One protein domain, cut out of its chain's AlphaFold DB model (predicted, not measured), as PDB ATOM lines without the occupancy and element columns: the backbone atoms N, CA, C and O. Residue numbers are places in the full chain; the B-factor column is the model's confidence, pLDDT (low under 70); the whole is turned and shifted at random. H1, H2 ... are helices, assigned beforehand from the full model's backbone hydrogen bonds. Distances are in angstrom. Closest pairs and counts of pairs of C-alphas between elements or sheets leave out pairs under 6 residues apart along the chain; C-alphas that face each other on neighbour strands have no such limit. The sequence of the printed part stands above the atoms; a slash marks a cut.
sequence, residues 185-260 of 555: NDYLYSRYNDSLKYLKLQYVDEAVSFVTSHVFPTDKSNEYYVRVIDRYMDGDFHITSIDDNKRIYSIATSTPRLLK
ATOM      1  N   ASN A 185      16.312 -32.630 -32.697       94.88
ATOM      2  CA  ASN A 185      17.260 -32.299 -33.758       94.88
ATOM      3  C   ASN A 185      18.712 -32.521 -33.301       94.88
ATOM      4  O   ASN A 185      19.389 -31.605 -32.825       94.88
ATOM      5  N   ASP A 186      19.210 -33.744 -33.490       94.62
ATOM      6  CA  ASP A 186      20.565 -34.140 -33.083       94.62
ATOM      7  C   ASP A 186      21.667 -33.349 -33.799       94.62
ATOM      8  O   ASP A 186      22.704 -33.035 -33.206       94.62
ATOM      9  N   TYR A 187      21.446 -32.987 -35.069       96.88
ATOM     10  CA  TYR A 187      22.395 -32.171 -35.824       96.88
ATOM     11  C   TYR A 187      22.548 -30.787 -35.184       96.88
ATOM     12  O   TYR A 187      23.673 -30.347 -34.935       96.88
ATOM     13  N   LEU A 188      21.429 -30.122 -34.880       97.44
ATOM     14  CA  LEU A 188      21.421 -28.831 -34.199       97.44
ATOM     15  C   LEU A 188      22.100 -28.939 -32.828       97.44
ATOM     16  O   LEU A 188      23.011 -28.160 -32.550       97.44
ATOM     17  N   TYR A 189      21.730 -29.941 -32.024       96.94
ATOM     18  CA  TYR A 189      22.315 -30.181 -30.701       96.94
ATOM     19  C   TYR A 189      23.845 -30.307 -30.760       96.94
ATOM     20  O   TYR A 189      24.579 -29.609 -30.053       96.94
ATOM     21  N   SER A 190      24.345 -31.172 -31.648       96.38
ATOM     22  CA  SER A 190      25.780 -31.420 -31.797       96.38
ATOM     23  C   SER A 190      26.527 -30.181 -32.282       96.38
ATOM     24  O   SER A 190      27.599 -29.873 -31.758       96.38
ATOM     25  N   ARG A 191      25.993 -29.462 -33.278       97.94
ATOM     26  CA  ARG A 191      26.663 -28.287 -33.856       97.94
ATOM     27  C   ARG A 191      26.660 -27.078 -32.928       97.94
ATOM     28  O   ARG A 191      27.631 -26.315 -32.934       97.94
ATOM     29  N   TYR A 192      25.627 -26.945 -32.103       97.88
ATOM     30  CA  TYR A 192      25.565 -25.931 -31.061       97.88
ATOM     31  C   TYR A 192      26.640 -26.168 -29.996       97.88
ATOM     32  O   TYR A 192      27.458 -25.284 -29.741       97.88
ATOM     33  N   ASN A 193      26.724 -27.389 -29.455       96.69
ATOM     34  CA  ASN A 193      27.779 -27.771 -28.512       96.69
ATOM     35  C   ASN A 193      29.183 -27.638 -29.122       96.69
ATOM     36  O   ASN A 193      30.103 -27.144 -28.474       96.69
ATOM     37  N   ASP A 194      29.359 -27.997 -30.396       96.56
ATOM     38  CA  ASP A 194      30.621 -27.774 -31.109       96.56
ATOM     39  C   ASP A 194      31.000 -26.296 -31.240       96.56
ATOM     40  O   ASP A 194      32.184 -25.998 -31.394       96.56
ATOM     41  N   SER A 195      30.029 -25.382 -31.243       97.62
ATOM     42  CA  SER A 195      30.276 -23.937 -31.279       97.62
ATOM     43  C   SER A 195      30.569 -23.393 -29.882       97.62
ATOM     44  O   SER A 195      31.492 -22.598 -29.735       97.62
ATOM     45  N   LEU A 196      29.882 -23.888 -28.846       96.75
ATOM     46  CA  LEU A 196      30.147 -23.531 -27.447       96.75
ATOM     47  C   LEU A 196      31.588 -23.828 -27.008       96.75
ATOM     48  O   LEU A 196      32.160 -23.032 -26.273       96.75
ATOM     49  N   LYS A 197      32.220 -24.889 -27.527       95.12
ATOM     50  CA  LYS A 197      33.647 -25.197 -27.279       95.12
ATOM     51  C   LYS A 197      34.615 -24.072 -27.674       95.12
ATOM     52  O   LYS A 197      35.762 -24.073 -27.240       95.12
ATOM     53  N   TYR A 198      34.191 -23.157 -28.545       95.69
ATOM     54  CA  TYR A 198      34.995 -22.015 -28.980       95.69
ATOM     55  C   TYR A 198      34.712 -20.741 -28.184       95.69
ATOM     56  O   TYR A 198      35.465 -19.776 -28.320       95.69
ATOM     57  N   LEU A 199      33.636 -20.712 -27.397       96.25
ATOM     58  CA  LEU A 199      33.304 -19.580 -26.545       96.25
ATOM     59  C   LEU A 199      34.313 -19.505 -25.393       96.25
ATOM     60  O   LEU A 199      34.651 -20.519 -24.790       96.25
ATOM     61  N   LYS A 200      34.792 -18.304 -25.078       94.81
ATOM     62  CA  LYS A 200      35.709 -18.050 -23.964       94.81
ATOM     63  C   LYS A 200      35.618 -16.603 -23.489       94.81
ATOM     64  O   LYS A 200      35.282 -15.706 -24.263       94.81
ATOM     65  N   LEU A 201      36.009 -16.382 -22.237       94.62
ATOM     66  CA  LEU A 201      36.348 -15.049 -21.748       94.62
ATOM     67  C   LEU A 201      37.715 -14.665 -22.328       94.62
ATOM     68  O   LEU A 201      38.721 -15.307 -22.031       94.62
ATOM     69  N   GLN A 202      37.731 -13.685 -23.228       95.31
ATOM     70  CA  GLN A 202      38.931 -13.252 -23.946       95.31
ATOM     71  C   GLN A 202      39.761 -12.258 -23.127       95.31
ATOM     72  O   GLN A 202      40.986 -12.345 -23.154       95.31
ATOM     73  N   TYR A 203      39.090 -11.367 -22.395       94.88
ATOM     74  CA  TYR A 203      39.678 -10.271 -21.618       94.88
ATOM     75  C   TYR A 203      39.436 -10.507 -20.121       94.88
ATOM     76  O   TYR A 203      38.525  -9.940 -19.516       94.88
ATOM     77  N   VAL A 204      40.163 -11.474 -19.549       90.56
ATOM     78  CA  VAL A 204      39.909 -11.981 -18.186       90.56
ATOM     79  C   VAL A 204      40.247 -10.942 -17.121       90.56
ATOM     80  O   VAL A 204      39.438 -10.709 -16.222       90.56
ATOM     81  N   ASP A 205      41.420 -10.318 -17.222       87.38
ATOM     82  CA  ASP A 205      41.896  -9.352 -16.230       87.38
ATOM     83  C   ASP A 205      41.016  -8.097 -16.237       87.38
ATOM     84  O   ASP A 205      40.647  -7.575 -15.183       87.38
ATOM     85  N   GLU A 206      40.595  -7.664 -17.424       94.31
ATOM     86  CA  GLU A 206      39.690  -6.538 -17.612       94.31
ATOM     87  C   GLU A 206      38.289  -6.847 -17.078       94.31
ATOM     88  O   GLU A 206      37.706  -6.004 -16.402       94.31
ATOM     89  N   ALA A 207      37.769  -8.063 -17.283       91.19
ATOM     90  CA  ALA A 207      36.483  -8.471 -16.716       91.19
ATOM     91  C   ALA A 207      36.507  -8.478 -15.179       91.19
ATOM     92  O   ALA A 207      35.563  -8.018 -14.533       91.19
ATOM     93  N   VAL A 208      37.593  -8.975 -14.575       86.62
ATOM     94  CA  VAL A 208      37.772  -8.960 -13.115       86.62
ATOM     95  C   VAL A 208      37.899  -7.524 -12.603       86.62
ATOM     96  O   VAL A 208      37.262  -7.173 -11.608       86.62
ATOM     97  N   SER A 209      38.670  -6.681 -13.293       86.56
ATOM     98  CA  SER A 209      38.814  -5.258 -12.970       86.56
ATOM     99  C   SER A 209      37.475  -4.521 -13.050       86.56
ATOM    100  O   SER A 209      37.116  -3.786 -12.128       86.56
ATOM    101  N   PHE A 210      36.688  -4.783 -14.097       90.31
ATOM    102  CA  PHE A 210      35.345  -4.243 -14.269       90.31
ATOM    103  C   PHE A 210      34.452  -4.606 -13.085       90.31
ATOM    104  O   PHE A 210      33.967  -3.715 -12.400       90.31
ATOM    105  N   VAL A 211      34.300  -5.896 -12.769       84.88
ATOM    106  CA  VAL A 211      33.422  -6.337 -11.669       84.88
ATOM    107  C   VAL A 211      33.899  -5.823 -10.305       84.88
ATOM    108  O   VAL A 211      33.088  -5.528  -9.438       84.88
ATOM    109  N   THR A 212      35.207  -5.653 -10.115       81.62
ATOM    110  CA  THR A 212      35.759  -5.110  -8.861       81.62
ATOM    111  C   THR A 212      35.526  -3.602  -8.720       81.62
ATOM    112  O   THR A 212      35.484  -3.083  -7.605       81.62
ATOM    113  N   SER A 213      35.414  -2.877  -9.834       82.62
ATOM    114  CA  SER A 213      35.307  -1.414  -9.843       82.62
ATOM    115  C   SER A 213      33.895  -0.891 -10.098       82.62
ATOM    116  O   SER A 213      33.612   0.234  -9.689       82.62
ATOM    117  N   HIS A 214      33.042  -1.677 -10.755       84.31
ATOM    118  CA  HIS A 214      31.672  -1.322 -11.105       84.31
ATOM    119  C   HIS A 214      30.776  -1.243  -9.865       84.31
ATOM    120  O   HIS A 214      30.861  -2.073  -8.956       84.31
ATOM    121  N   VAL A 215      29.900  -0.240  -9.841       79.88
ATOM    122  CA  VAL A 215      28.929  -0.042  -8.764       79.88
ATOM    123  C   VAL A 215      27.669  -0.824  -9.111       79.88
ATOM    124  O   VAL A 215      26.917  -0.434  -9.996       79.88
ATOM    125  N   PHE A 216      27.449  -1.946  -8.428       72.88
ATOM    126  CA  PHE A 216      26.240  -2.747  -8.603       72.88
ATOM    127  C   PHE A 216      25.120  -2.276  -7.666       72.88
ATOM    128  O   PHE A 216      25.415  -1.886  -6.536       72.88
ATOM    129  N   PRO A 217      23.839  -2.426  -8.055       66.12
ATOM    130  CA  PRO A 217      22.716  -2.072  -7.185       66.12
ATOM    131  C   PRO A 217      22.665  -2.868  -5.873       66.12
ATOM    132  O   PRO A 217      22.166  -2.383  -4.867       66.12
ATOM    133  N   THR A 218      23.155  -4.115  -5.880       63.97
ATOM    134  CA  THR A 218      23.183  -4.992  -4.699       63.97
ATOM    135  C   THR A 218      24.410  -5.903  -4.709       63.97
ATOM    136  O   THR A 218      24.885  -6.298  -5.780       63.97
ATOM    137  N   ASP A 219      24.855  -6.338  -3.524       65.69
ATOM    138  CA  ASP A 219      25.922  -7.341  -3.376       65.69
ATOM    139  C   ASP A 219      25.596  -8.638  -4.128       65.69
ATOM    140  O   ASP A 219      26.452  -9.203  -4.803       65.69
ATOM    141  N   LYS A 220      24.324  -9.063  -4.109       63.94
ATOM    142  CA  LYS A 220      23.853 -10.244  -4.847       63.94
ATOM    143  C   LYS A 220      24.076 -10.113  -6.360       63.94
ATOM    144  O   LYS A 220      24.400 -11.100  -7.021       63.94
ATOM    145  N   SER A 221      23.896  -8.912  -6.915       67.06
ATOM    146  CA  SER A 221      24.180  -8.645  -8.329       67.06
ATOM    147  C   SER A 221      25.679  -8.765  -8.610       67.06
ATOM    148  O   SER A 221      26.067  -9.472  -9.535       67.06
ATOM    149  N   ASN A 222      26.535  -8.188  -7.762       74.38
ATOM    150  CA  ASN A 222      27.986  -8.338  -7.891       74.38
ATOM    151  C   ASN A 222      28.422  -9.819  -7.826       74.38
ATOM    152  O   ASN A 222      29.100 -10.325  -8.724       74.38
ATOM    153  N   GLU A 223      27.949 -10.560  -6.819       71.19
ATOM    154  CA  GLU A 223      28.222 -11.994  -6.660       71.19
ATOM    155  C   GLU A 223      27.807 -12.809  -7.894       71.19
ATOM    156  O   GLU A 223      28.530 -13.721  -8.310       71.19
ATOM    157  N   TYR A 224      26.684 -12.457  -8.533       75.44
ATOM    158  CA  TYR A 224      26.248 -13.078  -9.785       75.44
ATOM    159  C   TYR A 224      27.278 -12.905 -10.909       75.44
ATOM    160  O   TYR A 224      27.577 -13.867 -11.625       75.44
ATOM    161  N   TYR A 225      27.842 -11.705 -11.065       83.94
ATOM    162  CA  TYR A 225      28.855 -11.415 -12.085       83.94
ATOM    163  C   TYR A 225      30.164 -12.156 -11.812       83.94
ATOM    164  O   TYR A 225      30.690 -12.815 -12.716       83.94
ATOM    165  N   VAL A 226      30.646 -12.129 -10.564       79.00
ATOM    166  CA  VAL A 226      31.826 -12.902 -10.135       79.00
ATOM    167  C   VAL A 226      31.632 -14.388 -10.444       79.00
ATOM    168  O   VAL A 226      32.507 -15.024 -11.034       79.00
ATOM    169  N   ARG A 227      30.451 -14.934 -10.134       78.56
ATOM    170  CA  ARG A 227      30.088 -16.323 -10.437       78.56
ATOM    171  C   ARG A 227      30.118 -16.630 -11.932       78.56
ATOM    172  O   ARG A 227      30.543 -17.715 -12.327       78.56
ATOM    173  N   VAL A 228      29.618 -15.730 -12.776       83.25
ATOM    174  CA  VAL A 228      29.646 -15.922 -14.234       83.25
ATOM    175  C   VAL A 228      31.091 -15.970 -14.732       83.25
ATOM    176  O   VAL A 228      31.419 -16.886 -15.484       83.25
ATOM    177  N   ILE A 229      31.962 -15.065 -14.267       84.81
ATOM    178  CA  ILE A 229      33.396 -15.077 -14.601       84.81
ATOM    179  C   ILE A 229      34.044 -16.397 -14.170       84.81
ATOM    180  O   ILE A 229      34.716 -17.034 -14.979       84.81
ATOM    181  N   ASP A 230      33.795 -16.852 -12.940       80.19
ATOM    182  CA  ASP A 230      34.337 -18.120 -12.439       80.19
ATOM    183  C   ASP A 230      33.877 -19.316 -13.289       80.19
ATOM    184  O   ASP A 230      34.685 -20.186 -13.611       80.19
ATOM    185  N   ARG A 231      32.612 -19.343 -13.734       83.31
ATOM    186  CA  ARG A 231      32.132 -20.377 -14.668       83.31
ATOM    187  C   ARG A 231      32.849 -20.315 -16.012       83.31
ATOM    188  O   ARG A 231      33.138 -21.362 -16.581       83.31
ATOM    189  N   TYR A 232      33.176 -19.123 -16.510       87.62
ATOM    190  CA  TYR A 232      33.962 -19.002 -17.735       87.62
ATOM    191  C   TYR A 232      35.397 -19.527 -17.588       87.62
ATOM    192  O   TYR A 232      35.971 -19.989 -18.574       87.62
ATOM    193  N   MET A 233      35.969 -19.493 -16.380       80.94
ATOM    194  CA  MET A 233      37.299 -20.052 -16.108       80.94
ATOM    195  C   MET A 233      37.325 -21.588 -16.139       80.94
ATOM    196  O   MET A 233      38.389 -22.159 -16.379       80.94
ATOM    197  N   ASP A 234      36.184 -22.258 -15.928       78.88
ATOM    198  CA  ASP A 234      36.086 -23.725 -15.987       78.88
ATOM    199  C   ASP A 234      36.255 -24.251 -17.439       78.88
ATOM    200  O   ASP A 234      36.828 -25.321 -17.645       78.88
ATOM    201  N   GLY A 235      35.829 -23.483 -18.454       75.75
ATOM    202  CA  GLY A 235      36.208 -23.660 -19.869       75.75
ATOM    203  C   GLY A 235      35.540 -24.793 -20.667       75.75
ATOM    204  O   GLY A 235      35.813 -24.911 -21.861       75.75
ATOM    205  N   ASP A 236      34.676 -25.608 -20.058       79.31
ATOM    206  CA  ASP A 236      33.919 -26.668 -20.743       79.31
ATOM    207  C   ASP A 236      32.431 -26.301 -20.829       79.31
ATOM    208  O   ASP A 236      31.699 -26.361 -19.839       79.31
ATOM    209  N   PHE A 237      31.994 -25.855 -22.010       90.94
ATOM    210  CA  PHE A 237      30.638 -25.351 -22.224       90.94
ATOM    211  C   PHE A 237      29.827 -26.271 -23.130       90.94
ATOM    212  O   PHE A 237      30.197 -26.552 -24.271       90.94
ATOM    213  N   HIS A 238      28.652 -26.642 -22.637       91.94
ATOM    214  CA  HIS A 238      27.627 -27.371 -23.366       91.94
ATOM    215  C   HIS A 238      26.249 -26.733 -23.125       91.94
ATOM    216  O   HIS A 238      26.085 -25.849 -22.278       91.94
ATOM    217  N   ILE A 239      25.249 -27.175 -23.887       94.56
ATOM    218  CA  ILE A 239      23.838 -26.903 -23.618       94.56
ATOM    219  C   ILE A 239      23.542 -27.406 -22.210       94.56
ATOM    220  O   ILE A 239      23.752 -28.581 -21.914       94.56
ATOM    221  N   THR A 240      23.101 -26.511 -21.335       90.25
ATOM    222  CA  THR A 240      22.763 -26.862 -19.954       90.25
ATOM    223  C   THR A 240      21.366 -27.448 -19.887       90.25
ATOM    224  O   THR A 240      21.152 -28.441 -19.215       90.25
ATOM    225  N   SER A 241      20.411 -26.865 -20.607       92.31
ATOM    226  CA  SER A 241      19.033 -27.341 -20.603       92.31
ATOM    227  C   SER A 241      18.278 -26.875 -21.838       92.31
ATOM    228  O   SER A 241      18.666 -25.914 -22.509       92.31
ATOM    229  N   ILE A 242      17.182 -27.571 -22.124       94.25
ATOM    230  CA  ILE A 242      16.194 -27.196 -23.131       94.25
ATOM    231  C   ILE A 242      14.819 -27.209 -22.468       94.25
ATOM    232  O   ILE A 242      14.468 -28.189 -21.798       94.25
ATOM    233  N   ASP A 243      14.080 -26.107 -22.604       92.06
ATOM    234  CA  ASP A 243      12.736 -25.969 -22.033       92.06
ATOM    235  C   ASP A 243      11.645 -26.583 -22.929       92.06
ATOM    236  O   ASP A 243      11.899 -27.047 -24.042       92.06
ATOM    237  N   ASP A 244      10.402 -26.562 -22.445       91.44
ATOM    238  CA  ASP A 244       9.238 -27.115 -23.153       91.44
ATOM    239  C   ASP A 244       8.868 -26.336 -24.431       91.44
ATOM    240  O   ASP A 244       8.116 -26.829 -25.275       91.44
ATOM    241  N   ASN A 245       9.389 -25.116 -24.592       94.19
ATOM    242  CA  ASN A 245       9.241 -24.310 -25.803       94.19
ATOM    243  C   ASN A 245      10.417 -24.514 -26.776       94.19
ATOM    244  O   ASN A 245      10.449 -23.858 -27.815       94.19
ATOM    245  N   LYS A 246      11.329 -25.451 -26.472       94.50
ATOM    246  CA  LYS A 246      12.543 -25.793 -27.231       94.50
ATOM    247  C   LYS A 246      13.608 -24.694 -27.253       94.50
ATOM    248  O   LYS A 246      14.488 -24.707 -28.118       94.50
ATOM    249  N   ARG A 247      13.590 -23.773 -26.287       93.50
ATOM    250  CA  ARG A 247      14.659 -22.782 -26.124       93.50
ATOM    251  C   ARG A 247      15.907 -23.443 -25.566       93.50
ATOM    252  O   ARG A 247      15.845 -24.206 -24.605       93.50
ATOM    253  N   ILE A 248      17.049 -23.115 -26.161       95.12
ATOM    254  CA  ILE A 248      18.355 -23.646 -25.769       95.12
ATOM    255  C   ILE A 248      18.976 -22.739 -24.705       95.12
ATOM    256  O   ILE A 248      19.179 -21.549 -24.947       95.12
ATOM    257  N   TYR A 249      19.342 -23.312 -23.559       94.19
ATOM    258  CA  TYR A 249      20.066 -22.629 -22.490       94.19
ATOM    259  C   TYR A 249      21.515 -23.111 -22.411       94.19
ATOM    260  O   TYR A 249      21.822 -24.290 -22.594       94.19
ATOM    261  N   SER A 250      22.429 -22.181 -22.152       93.38
ATOM    262  CA  SER A 250      23.863 -22.440 -21.984       93.38
ATOM    263  C   SER A 250      24.499 -21.353 -21.112       93.38
ATOM    264  O   SER A 250      23.819 -20.441 -20.633       93.38
ATOM    265  N   ILE A 251      25.823 -21.375 -20.926       91.62
ATOM    266  CA  ILE A 251      26.503 -20.278 -20.217       91.62
ATOM    267  C   ILE A 251      26.211 -18.911 -20.859       91.62
ATOM    268  O   ILE A 251      25.987 -17.936 -20.135       91.62
ATOM    269  N   ALA A 252      26.092 -18.857 -22.192       92.25
ATOM    270  CA  ALA A 252      25.818 -17.637 -22.945       92.25
ATOM    271  C   ALA A 252      24.458 -17.013 -22.592       92.25
ATOM    272  O   ALA A 252      24.384 -15.800 -22.414       92.25
ATOM    273  N   THR A 253      23.405 -17.819 -22.390       89.56
ATOM    274  CA  THR A 253      22.081 -17.307 -21.983       89.56
ATOM    275  C   THR A 253      22.085 -16.756 -20.561       89.56
ATOM    276  O   THR A 253      21.311 -15.864 -20.244       89.56
ATOM    277  N   SER A 254      22.976 -17.255 -19.701       83.81
ATOM    278  CA  SER A 254      23.150 -16.739 -18.338       83.81
ATOM    279  C   SER A 254      24.178 -15.606 -18.228       83.81
ATOM    280  O   SER A 254      24.425 -15.109 -17.130       83.81
ATOM    281  N   THR A 255      24.818 -15.204 -19.328       90.12
ATOM    282  CA  THR A 255      25.854 -14.168 -19.284       90.12
ATOM    283  C   THR A 255      25.218 -12.778 -19.318       90.12
ATOM    284  O   THR A 255      24.525 -12.466 -20.290       90.12
ATOM    285  N   PRO A 256      25.457 -11.923 -18.304       88.56
ATOM    286  CA  PRO A 256      24.988 -10.545 -18.323       88.56
ATOM    287  C   PRO A 256      25.461  -9.794 -19.563       88.56
ATOM    288  O   PRO A 256      26.581  -9.996 -20.036       88.56
ATOM    289  N   ARG A 257      24.644  -8.849 -20.038       88.12
ATOM    290  CA  ARG A 257      24.980  -8.002 -21.192       88.12
ATOM    291  C   ARG A 257      26.319  -7.284 -21.009       88.12
ATOM    292  O   ARG A 257      27.119  -7.292 -21.936       88.12
ATOM    293  N   LEU A 258      26.580  -6.743 -19.818       90.44
ATOM    294  CA  LEU A 258      27.818  -6.026 -19.499       90.44
ATOM    295  C   LEU A 258      29.062  -6.928 -19.514       90.44
ATOM    296  O   LEU A 258      30.163  -6.420 -19.662       90.44
ATOM    297  N   LEU A 259      28.913  -8.258 -19.425       92.12
ATOM    298  CA  LEU A 259      30.042  -9.181 -19.566       92.12
ATOM    299  C   LEU A 259      30.318  -9.602 -21.019       92.12
ATOM    300  O   LEU A 259      31.397 -10.122 -21.300       92.12
ATOM    301  N   LYS A 260      29.390  -9.369 -21.957       94.12
ATOM    302  CA  LYS A 260      29.560  -9.764 -23.366       94.12
ATOM    303  C   LYS A 260      30.785  -9.128 -24.050       94.12
ATOM    304  O   LYS A 260      31.457  -9.866 -24.768       94.12
TER     305      LYS A 260
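AT A GLANCE: This is residues 185 to 260 of the 555 residues of an uncharacterized protein of Prevotella sp. CAG:1058 (UniProt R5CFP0). H3, the longest helix, and H2 make a helical hairpin at one end of an elongated model, with H1 apart toward the other end. Residues 235 to 256 loop out, with a short antiparallel pairing of 241 to 242 with 248 to 249, and return to short H4 near the hairpin. The 76 printed residues include four named helices, H1 to H4 in order, and no named strand: all helix, only just loose, close to compact (radius of gyration of the C-alphas 14.2 A), spanning 43 by 26 by 17 A.

IN THESE COORDINATES: H3, residues 219 to 234, spans 23.0 A from C-alpha 219 at (25.922, -7.341, -3.376). H2 is residues 204 to 213, 14.2 A; H1, 186 to 196, 15.4 A; H4, 257 to 260, ends at (29.560, -9.764, -23.366).

HOW THE PARTS SIT: H3 touches H2 with residues 222 to 229 alone, closest C-alphas Val 211 and Tyr 225, 6.8 A, at a shallow tilt of 8 degrees, opposite ways. H1, H2 and H3 have every O i to N i+4 pair within hydrogen-bond range; H4 is too short.

THE WHOLE: The printed part has no cut; H3 to H4 is a long link. Residues 217 to 221 have pLDDT under 70.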